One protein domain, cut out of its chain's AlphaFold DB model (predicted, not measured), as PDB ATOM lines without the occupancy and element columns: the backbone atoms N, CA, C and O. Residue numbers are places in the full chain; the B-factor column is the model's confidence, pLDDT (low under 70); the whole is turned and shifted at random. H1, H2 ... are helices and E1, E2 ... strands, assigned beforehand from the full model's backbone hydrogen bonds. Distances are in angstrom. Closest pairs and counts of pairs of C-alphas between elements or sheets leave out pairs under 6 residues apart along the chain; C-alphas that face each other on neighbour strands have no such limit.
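Overview. This is residues 3 to 67 of the 70 residues of an uncharacterized protein of Lysobacter spongiicola DSM 21749 (UniProt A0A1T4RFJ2). A small twisted sheet of four strands has one helix, H1, packed over one face, while a long loop, residues 16 to 39, swings out past E3, much of it on the side of the sheet away from H1. The printed part has 65 residues, with four named strands and one named helix in the order E1, E2, E3, H1, E4. The sheet runs E3, E1, E2, E4 and is mixed, with E2 and E4 parallel and the other neighbours antiparallel. The class is mixed, helices and strands, though under half of the residues, 29 of 65, are in named elements. The whole is compact and rounded, with a radius of gyration of the C-alphas of 10.6 A and spans of 27 by 24 by 18 A.

Arrangement. E1, residues 3 to 6, and E2, residues 11 to 15, form a hairpin of antiparallel strands at 155 degrees, with N 4 and O 13 at 2.8 A, within hydrogen-bond range. E3, residues 40 to 44, is an edge strand and the antiparallel neighbour of E1 at 175 degrees, with N 5 and O 41 at 2.8 A. H1, residues 48 to 58, is on the sheet at a height over the sheet of 8.7 A, and every O i to N i+4 pair in it is within hydrogen-bond range. It lies over E2 and only just over E1, on which 3 of its C-alphas fall. On the local plane it stands at 29 degrees to E2, only just along the strands. The closest C-alphas of H1 and E2 are those of Ala 55 and Ala 12, 6.1 A apart. H1 and E3 are near each other, with 9 pairs of C-alphas within 10 A. E4, residues 63 to 66, is the other edge strand, parallel to E2 at 15 degrees, with N 12 and O 63 at 2.7 A. E3, H1 and E4 make a split strand-helix-strand unit, two strands running the same way with E1 and E2 between them; its crossover is right-handed. E3 and E4 are apart.

Along the chain. E1 begins at C-alpha 3, (-21.870, -33.084, -19.387), and is 9.7 A long. E2 measures 13.1 A and E3 13.8 A. H1 begins at C-alpha 48, (-19.431, -35.242, -27.780), and is 15.1 A long. E4, 10.3 A long, ends at C-alpha 66, (-14.150, -37.823, -20.886).

Size, cuts and confidence. The two C-alphas farthest apart, those of Lys 24 and Arg 61, are 28.0 A apart. The link from E2 to E3 is long, with 24 residues; the other links are tight. The printed part has no cut. The mean pLDDT of the printed part is 94.3, and no printed residue is under 70.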
ATOM      1  N   LEU A   3     -23.050 -33.923 -19.554       97.62
ATOM      2  CA  LEU A   3     -21.870 -33.084 -19.387       97.62
ATOM      3  C   LEU A   3     -21.903 -32.407 -18.017       97.62
ATOM      4  O   LEU A   3     -22.854 -31.704 -17.688       97.62
ATOM      5  N   ASN A   4     -20.841 -32.586 -17.244       97.38
ATOM      6  CA  ASN A   4     -20.566 -31.821 -16.040       97.38
ATOM      7  C   ASN A   4     -19.656 -30.646 -16.396       97.38
ATOM      8  O   ASN A   4     -18.540 -30.888 -16.834       97.38
ATOM      9  N   ILE A   5     -20.072 -29.406 -16.167       96.44
ATOM     10  CA  ILE A   5     -19.151 -28.267 -16.130       96.44
ATOM     11  C   ILE A   5     -18.846 -27.950 -14.670       96.44
ATOM     12  O   ILE A   5     -19.752 -27.738 -13.865       96.44
ATOM     13  N   ASP A   6     -17.566 -27.917 -14.323       94.88
ATOM     14  CA  ASP A   6     -17.043 -27.574 -13.008       94.88
ATOM     15  C   ASP A   6     -16.319 -26.228 -13.063       94.88
ATOM     16  O   ASP A   6     -15.227 -26.092 -13.623       94.88
ATOM     17  N   ARG A   7     -16.960 -25.200 -12.501       92.12
ATOM     18  CA  ARG A   7     -16.435 -23.832 -12.549       92.12
ATOM     19  C   ARG A   7     -15.191 -23.655 -11.660       92.12
ATOM     20  O   ARG A   7     -14.228 -23.072 -12.159       92.12
ATOM     21  N   PRO A   8     -15.153 -24.147 -10.401       92.38
ATOM     22  CA  PRO A   8     -13.951 -24.069  -9.566       92.38
ATOM     23  C   PRO A   8     -12.728 -24.759 -10.176       92.38
ATOM     24  O   PRO A   8     -11.642 -24.182 -10.170       92.38
ATOM     25  N   LEU A   9     -12.902 -25.963 -10.733       91.94
ATOM     26  CA  LEU A   9     -11.809 -26.726 -11.345       91.94
ATOM     27  C   LEU A   9     -11.519 -26.328 -12.789       91.94
ATOM     28  O   LEU A   9     -10.557 -26.822 -13.372       91.94
ATOM     29  N   ARG A  10     -12.322 -25.427 -13.363       93.19
ATOM     30  CA  ARG A  10     -12.168 -24.954 -14.739       93.19
ATOM     31  C   ARG A  10     -12.160 -26.100 -15.751       93.19
ATOM     32  O   ARG A  10     -11.372 -26.092 -16.694       93.19
ATOM     33  N   SER A  11     -13.034 -27.080 -15.554       96.19
ATOM     34  CA  SER A  11     -13.071 -28.288 -16.372       96.19
ATOM     35  C   SER A  11     -14.494 -28.692 -16.742       96.19
ATOM     36  O   SER A  11     -15.463 -28.339 -16.074       96.19
ATOM     37  N   ALA A  12     -14.620 -29.430 -17.836       97.44
ATOM     38  CA  ALA A  12     -15.851 -30.032 -18.300       97.44
ATOM     39  C   ALA A  12     -15.627 -31.535 -18.499       97.44
ATOM     40  O   ALA A  12     -14.700 -31.931 -19.199       97.44
ATOM     41  N   THR A  13     -16.469 -32.374 -17.902       97.69
ATOM     42  CA  THR A  13     -16.353 -33.835 -17.954       97.69
ATOM     43  C   THR A  13     -17.602 -34.440 -18.578       97.69
ATOM     44  O   THR A  13     -18.703 -34.282 -18.054       97.69
ATOM     45  N   LEU A  14     -17.442 -35.146 -19.696       98.12
ATOM     46  CA  LEU A  14     -18.525 -35.862 -20.368       98.12
ATOM     47  C   LEU A  14     -18.689 -37.273 -19.789       98.12
ATOM     48  O   LEU A  14     -17.724 -38.037 -19.723       98.12
ATOM     49  N   HIS A  15     -19.917 -37.622 -19.413       97.94
ATOM     50  CA  HIS A  15     -20.308 -38.928 -18.893       97.94
ATOM     51  C   HIS A  15     -21.297 -39.639 -19.832       97.94
ATOM     52  O   HIS A  15     -22.167 -39.002 -20.438       97.94
ATOM     53  N   ALA A  16     -21.196 -40.968 -19.900       95.38
ATOM     54  CA  ALA A  16     -22.241 -41.827 -20.452       95.38
ATOM     55  C   ALA A  16     -23.510 -41.781 -19.579       95.38
ATOM     56  O   ALA A  16     -23.447 -41.441 -18.394       95.38
ATOM     57  N   ASP A  17     -24.661 -42.111 -20.166       86.75
ATOM     58  CA  ASP A  17     -25.970 -41.999 -19.500       86.75
ATOM     59  C   ASP A  17     -26.128 -42.939 -18.293       86.75
ATOM     60  O   ASP A  17     -26.865 -42.639 -17.355       86.75
ATOM     61  N   ASP A  18     -25.393 -44.048 -18.277       90.62
ATOM     62  CA  ASP A  18     -25.381 -45.065 -17.225       90.62
ATOM     63  C   ASP A  18     -24.185 -44.936 -16.262       90.62
ATOM     64  O   ASP A  18     -23.948 -45.814 -15.428       90.62
ATOM     65  N   CYS A  19     -23.440 -43.827 -16.315       94.94
ATOM     66  CA  CYS A  19     -22.252 -43.649 -15.488       94.94
ATOM     67  C   CYS A  19     -22.579 -43.638 -13.983       94.94
ATOM     68  O   CYS A  19     -23.183 -42.706 -13.446       94.94
ATOM     69  N   ASN A  20     -22.051 -44.627 -13.257       94.62
ATOM     70  CA  ASN A  20     -22.217 -44.765 -11.803       94.62
ATOM     71  C   ASN A  20     -21.518 -43.673 -10.973       94.62
ATOM     72  O   ASN A  20     -21.681 -43.625  -9.755       94.62
ATOM     73  N   ARG A  21     -20.711 -42.809 -11.604       93.25
ATOM     74  CA  ARG A  21     -20.038 -41.675 -10.948       93.25
ATOM     75  C   ARG A  21     -20.845 -40.378 -11.011       93.25
ATOM     76  O   ARG A  21     -20.434 -39.399 -10.395       93.25
ATOM     77  N   ILE A  22     -21.971 -40.361 -11.725       93.56
ATOM     78  CA  ILE A  22     -22.890 -39.222 -11.713       93.56
ATOM     79  C   ILE A  22     -23.622 -39.205 -10.357       93.56
ATOM     80  O   ILE A  22     -24.224 -40.217  -9.982       93.56
ATOM     81  N   PRO A  23     -23.591 -38.088  -9.604       90.75
ATOM     82  CA  PRO A  23     -24.324 -37.975  -8.349       90.75
ATOM     83  C   PRO A  23     -25.835 -38.074  -8.587       90.75
ATOM     84  O   PRO A  23     -26.359 -37.566  -9.578       90.75
ATOM     85  N   LYS A  24     -26.540 -38.729  -7.660       90.25
ATOM     86  CA  LYS A  24     -27.999 -38.887  -7.692       90.25
ATOM     87  C   LYS A  24     -28.587 -38.283  -6.406       90.25
ATOM     88  O   LYS A  24     -28.254 -38.783  -5.332       90.25
ATOM     89  N   PRO A  25     -29.435 -37.238  -6.484       90.12
ATOM     90  CA  PRO A  25     -29.963 -36.614  -7.701       90.12
ATOM     91  C   PRO A  25     -28.923 -35.771  -8.462       90.12
ATOM     92  O   PRO A  25     -27.966 -35.264  -7.878       90.12
ATOM     93  N   VAL A  26     -29.145 -35.613  -9.771       92.69
ATOM     94  CA  VAL A  26     -28.412 -34.650 -10.606       92.69
ATOM     95  C   VAL A  26     -29.023 -33.271 -10.390       92.69
ATOM     96  O   VAL A  26     -30.244 -33.128 -10.414       92.69
ATOM     97  N   GLY A  27     -28.174 -32.259 -10.226       93.69
ATOM     98  CA  GLY A  27     -28.620 -30.889  -9.995       93.69
ATOM     99  C   GLY A  27     -28.685 -30.523  -8.515       93.69
ATOM    100  O   GLY A  27     -29.257 -31.234  -7.694       93.69
ATOM    101  N   THR A  28     -28.112 -29.375  -8.175       94.31
ATOM    102  CA  THR A  28     -28.264 -28.720  -6.868       94.31
ATOM    103  C   THR A  28     -28.507 -27.228  -7.080       94.31
ATOM    104  O   THR A  28     -28.329 -26.730  -8.189       94.31
ATOM    105  N   GLN A  29     -28.838 -26.482  -6.020       95.00
ATOM    106  CA  GLN A  29     -28.991 -25.022  -6.127       95.00
ATOM    107  C   GLN A  29     -27.717 -24.313  -6.625       95.00
ATOM    108  O   GLN A  29     -27.788 -23.226  -7.187       95.00
ATOM    109  N   TYR A  30     -26.541 -24.908  -6.393       94.00
ATOM    110  CA  TYR A  30     -25.254 -24.333  -6.787       94.00
ATOM    111  C   TYR A  30     -24.720 -24.922  -8.091       94.00
ATOM    112  O   TYR A  30     -23.878 -24.298  -8.733       94.00
ATOM    113  N   LYS A  31     -25.225 -26.093  -8.490       95.62
ATOM    114  CA  LYS A  31     -24.850 -26.805  -9.708       95.62
ATOM    115  C   LYS A  31     -26.109 -27.326 -10.417       95.62
ATOM    116  O   LYS A  31     -26.374 -28.529 -10.348       95.62
ATOM    117  N   PRO A  32     -26.928 -26.434 -11.001       96.69
ATOM    118  CA  PRO A  32     -28.229 -26.771 -11.575       96.69
ATOM    119  C   PRO A  32     -28.111 -27.598 -12.863       96.69
ATOM    120  O   PRO A  32     -27.016 -27.865 -13.366       96.69
ATOM    121  N   VAL A  33     -29.261 -28.036 -13.380       96.50
ATOM    122  CA  VAL A  33     -29.380 -28.736 -14.665       96.50
ATOM    123  C   VAL A  33     -29.828 -27.746 -15.737       96.50
ATOM    124  O   VAL A  33     -30.801 -27.030 -15.535       96.50
ATOM    125  N   GLY A  34     -29.154 -27.744 -16.885       95.25
ATOM    126  CA  GLY A  34     -29.497 -26.936 -18.058       95.25
ATOM    127  C   GLY A  34     -28.893 -25.531 -18.077       95.25
ATOM    128  O   GLY A  34     -28.976 -24.867 -19.104       95.25
ATOM    129  N   GLU A  35     -28.256 -25.095 -16.991       94.81
ATOM    130  CA  GLU A  35     -27.634 -23.774 -16.873       94.81
ATOM    131  C   GLU A  35     -26.379 -23.811 -15.984       94.81
ATOM    132  O   GLU A  35     -26.127 -24.788 -15.271       94.81
ATOM    133  N   LEU A  36     -25.580 -22.739 -16.012       93.94
ATOM    134  CA  LEU A  36     -24.424 -22.573 -15.132       93.94
ATOM    135  C   LEU A  36     -24.796 -21.875 -13.816       93.94
ATOM    136  O   LEU A  36     -25.052 -20.672 -13.781       93.94
ATOM    137  N   GLY A  37     -24.683 -22.601 -12.706       94.31
ATOM    138  CA  GLY A  37     -24.723 -22.055 -11.352       94.31
ATOM    139  C   GLY A  37     -23.350 -21.642 -10.816       94.31
ATOM    140  O   GLY A  37     -22.363 -21.509 -11.545       94.31
ATOM    141  N   ARG A  38     -23.277 -21.443  -9.494       94.06
ATOM    142  CA  ARG A  38     -22.052 -21.047  -8.778       94.06
ATOM    143  C   ARG A  38     -20.910 -22.054  -8.961       94.06
ATOM    144  O   ARG A  38     -19.796 -21.635  -9.268       94.06
ATOM    145  N   ASP A  39     -21.203 -23.346  -8.823       94.69
ATOM    146  CA  ASP A  39     -20.231 -24.451  -8.863       94.69
ATOM    147  C   ASP A  39     -20.174 -25.126 -10.251       94.69
ATOM    148  O   ASP A  39     -19.540 -26.168 -10.451       94.69
ATOM    149  N   GLY A  40     -20.842 -24.519 -11.235       95.62
ATOM    150  CA  GLY A  40     -20.971 -25.019 -12.597       95.62
ATOM    151  C   GLY A  40     -22.372 -25.549 -12.895       95.62
ATOM    152  O   GLY A  40     -23.346 -25.042 -12.345       95.62
ATOM    153  N   GLY A  41     -22.493 -26.555 -13.761       96.56
ATOM    154  CA  GLY A  41     -23.800 -27.043 -14.209       96.56
ATOM    155  C   GLY A  41     -23.759 -28.415 -14.866       96.56
ATOM    156  O   GLY A  41     -22.696 -28.899 -15.257       96.56
ATOM    157  N   TRP A  42     -24.927 -29.036 -14.977       97.19
ATOM    158  CA  TRP A  42     -25.132 -30.305 -15.671       97.19
ATOM    159  C   TRP A  42     -25.917 -30.083 -16.960       97.19
ATOM    160  O   TRP A  42     -26.992 -29.492 -16.927       97.19
ATOM    161  N   PHE A  43     -25.437 -30.601 -18.087       97.06
ATOM    162  CA  PHE A  43     -26.062 -30.398 -19.394       97.06
ATOM    163  C   PHE A  43     -26.325 -31.732 -20.079       97.06
ATOM    164  O   PHE A  43     -25.421 -32.552 -20.239       97.06
ATOM    165  N   THR A  44     -27.566 -31.944 -20.509       96.94
ATOM    166  CA  THR A  44     -27.895 -33.094 -21.358       96.94
ATOM    167  C   THR A  44     -27.389 -32.819 -22.766       96.94
ATOM    168  O   THR A  44     -27.682 -31.770 -23.337       96.94
ATOM    169  N   VAL A  45     -26.626 -33.756 -23.318       97.12
ATOM    170  CA  VAL A  45     -26.021 -33.638 -24.648       97.12
ATOM    171  C   VAL A  45     -26.190 -34.942 -25.424       97.12
ATOM    172  O   VAL A  45     -26.124 -36.040 -24.863       97.12
ATOM    173  N   ALA A  46     -26.435 -34.815 -26.724       96.75
ATOM    174  CA  ALA A  46     -26.659 -35.923 -27.642       96.75
ATOM    175  C   ALA A  46     -25.348 -36.610 -28.039       96.75
ATOM    176  O   ALA A  46     -25.283 -37.834 -28.103       96.75
ATOM    177  N   ASP A  47     -24.299 -35.823 -28.285       96.31
ATOM    178  CA  ASP A  47     -22.998 -36.300 -28.740       96.31
ATOM    179  C   ASP A  47     -21.844 -35.480 -28.121       96.31
ATOM    180  O   ASP A  47     -22.042 -34.451 -27.466       96.31
ATOM    181  N   GLU A  48     -20.607 -35.948 -28.296       96.56
ATOM    182  CA  GLU A  48     -19.431 -35.242 -27.780       96.56
ATOM    183  C   GLU A  48     -19.199 -33.901 -28.474       96.56
ATOM    184  O   GLU A  48     -18.677 -32.969 -27.862       96.56
ATOM    185  N   ARG A  49     -19.582 -33.774 -29.745       97.31
ATOM    186  CA  ARG A  49     -19.437 -32.516 -30.477       97.31
ATOM    187  C   ARG A  49     -20.295 -31.435 -29.816       97.31
ATOM    188  O   ARG A  49     -19.800 -30.335 -29.587       97.31
ATOM    189  N   GLN A  50     -21.533 -31.759 -29.450       97.75
ATOM    190  CA  GLN A  50     -22.404 -30.884 -28.675       97.75
ATOM    191  C   GLN A  50     -21.818 -30.618 -27.287       97.75
ATOM    192  O   GLN A  50     -21.806 -29.469 -26.854       97.75
ATOM    193  N   ALA A  51     -21.271 -31.635 -26.616       97.31
ATOM    194  CA  ALA A  51     -20.621 -31.457 -25.318       97.31
ATOM    195  C   ALA A  51     -19.474 -30.435 -25.369       97.31
ATOM    196  O   ALA A  51     -19.394 -29.545 -24.526       97.31
ATOM    197  N   ARG A  52     -18.611 -30.526 -26.386       96.75
ATOM    198  CA  ARG A  52     -17.513 -29.576 -26.606       96.75
ATOM    199  C   ARG A  52     -18.024 -28.180 -26.944       96.75
ATOM    200  O   ARG A  52     -17.466 -27.212 -26.443       96.75
ATOM    201  N   ALA A  53     -19.081 -28.072 -27.751       96.50
ATOM    202  CA  ALA A  53     -19.694 -26.787 -28.077       96.50
ATOM    203  C   ALA A  53     -20.259 -26.092 -26.828       96.50
ATOM    204  O   ALA A  53     -19.982 -24.914 -26.617       96.50
ATOM    205  N   VAL A  54     -20.979 -26.828 -25.971       96.00
ATOM    206  CA  VAL A  54     -21.492 -26.311 -24.691       96.00
ATOM    207  C   VAL A  54     -20.335 -25.927 -23.769       96.00
ATOM    208  O   VAL A  54     -20.300 -24.806 -23.279       96.00
ATOM    209  N   ALA A  55     -19.343 -26.804 -23.590       95.69
ATOM    210  CA  ALA A  55     -18.176 -26.515 -22.755       95.69
ATOM    211  C   ALA A  55     -17.419 -25.260 -23.218       95.69
ATOM    212  O   ALA A  55     -17.030 -24.446 -22.390       95.69
ATOM    213  N   HIS A  56     -17.247 -25.073 -24.529       94.38
ATOM    214  CA  HIS A  56     -16.592 -23.894 -25.087       94.38
ATOM    215  C   HIS A  56     -17.431 -22.619 -24.925       94.38
ATOM    216  O   HIS A  56     -16.882 -21.572 -24.594       94.38
ATOM    217  N   ALA A  57     -18.747 -22.684 -25.155       92.62
ATOM    218  CA  ALA A  57     -19.640 -21.531 -25.013       92.62
ATOM    219  C   ALA A  57     -19.713 -21.038 -23.561       92.62
ATOM    220  O   ALA A  57     -19.645 -19.840 -23.300       92.62
ATOM    221  N   GLU A  58     -19.808 -21.976 -22.625       88.88
ATOM    222  CA  GLU A  58     -19.941 -21.700 -21.197       88.88
ATOM    223  C   GLU A  58     -18.588 -21.416 -20.525       88.88
ATOM    224  O   GLU A  58     -18.515 -20.724 -19.506       88.88
ATOM    225  N   PHE A  59     -17.503 -21.983 -21.066       81.50
ATOM    226  CA  PHE A  59     -16.194 -21.980 -20.424       81.50
ATOM    227  C   PHE A  59     -15.029 -22.141 -21.425       81.50
ATOM    228  O   PHE A  59     -14.275 -23.110 -21.381       81.50
ATOM    229  N   GLU A  60     -14.838 -21.146 -22.303       80.44
ATOM    230  CA  GLU A  60     -13.885 -21.123 -23.441       80.44
ATOM    231  C   GLU A  60     -12.475 -21.672 -23.139       80.44
ATOM    232  O   GLU A  60     -11.863 -22.339 -23.968       80.44
ATOM    233  N   ARG A  61     -11.949 -21.406 -21.937       85.31
ATOM    234  CA  ARG A  61     -10.593 -21.806 -21.512       85.31
ATOM    235  C   ARG A  61     -10.575 -22.988 -20.538       85.31
ATOM    236  O   ARG A  61      -9.618 -23.123 -19.778       85.31
ATOM    237  N   GLY A  62     -11.659 -23.750 -20.468       87.94
ATOM    238  CA  GLY A  62     -11.763 -24.936 -19.629       87.94
ATOM    239  C   GLY A  62     -11.097 -26.151 -20.246       87.94
ATOM    240  O   GLY A  62     -11.061 -26.307 -21.465       87.94
ATOM    241  N   GLU A  63     -10.608 -27.048 -19.399       95.81
ATOM    242  CA  GLU A  63     -10.212 -28.373 -19.862       95.81
ATOM    243  C   GLU A  63     -11.449 -29.209 -20.196       95.81
ATOM    244  O   GLU A  63     -12.456 -29.138 -19.496       95.81
ATOM    245  N   PHE A  64     -11.377 -30.032 -21.240       96.88
ATOM    246  CA  PHE A  64     -12.441 -30.970 -21.586       96.88
ATOM    247  C   PHE A  64     -11.946 -32.402 -21.432       96.88
ATOM    248  O   PHE A  64     -10.986 -32.810 -22.086       96.88
ATOM    249  N   HIS A  65     -12.664 -33.180 -20.634       96.12
ATOM    250  CA  HIS A  65     -12.339 -34.555 -20.296       96.12
ATOM    251  C   HIS A  65     -13.507 -35.478 -20.626       96.12
ATOM    252  O   HIS A  65     -14.679 -35.120 -20.507       96.12
ATOM    253  N   ARG A  66     -13.190 -36.720 -20.990       96.88
ATOM    254  CA  ARG A  66     -14.150 -37.823 -20.886       96.88
ATOM    255  C   ARG A  66     -13.996 -38.449 -19.509       96.88
ATOM    256  O   ARG A  66     -12.878 -38.576 -19.008       96.88
ATOM    257  N   CYS A  67     -15.100 -38.853 -18.896       96.12
ATOM    258  CA  CYS A  67     -15.036 -39.625 -17.667       96.12
ATOM    259  C   CYS A  67     -14.281 -40.940 -17.928       96.12
ATOM    260  O   CYS A  67     -14.654 -41.708 -18.806       96.12
TER     261      CYS A  67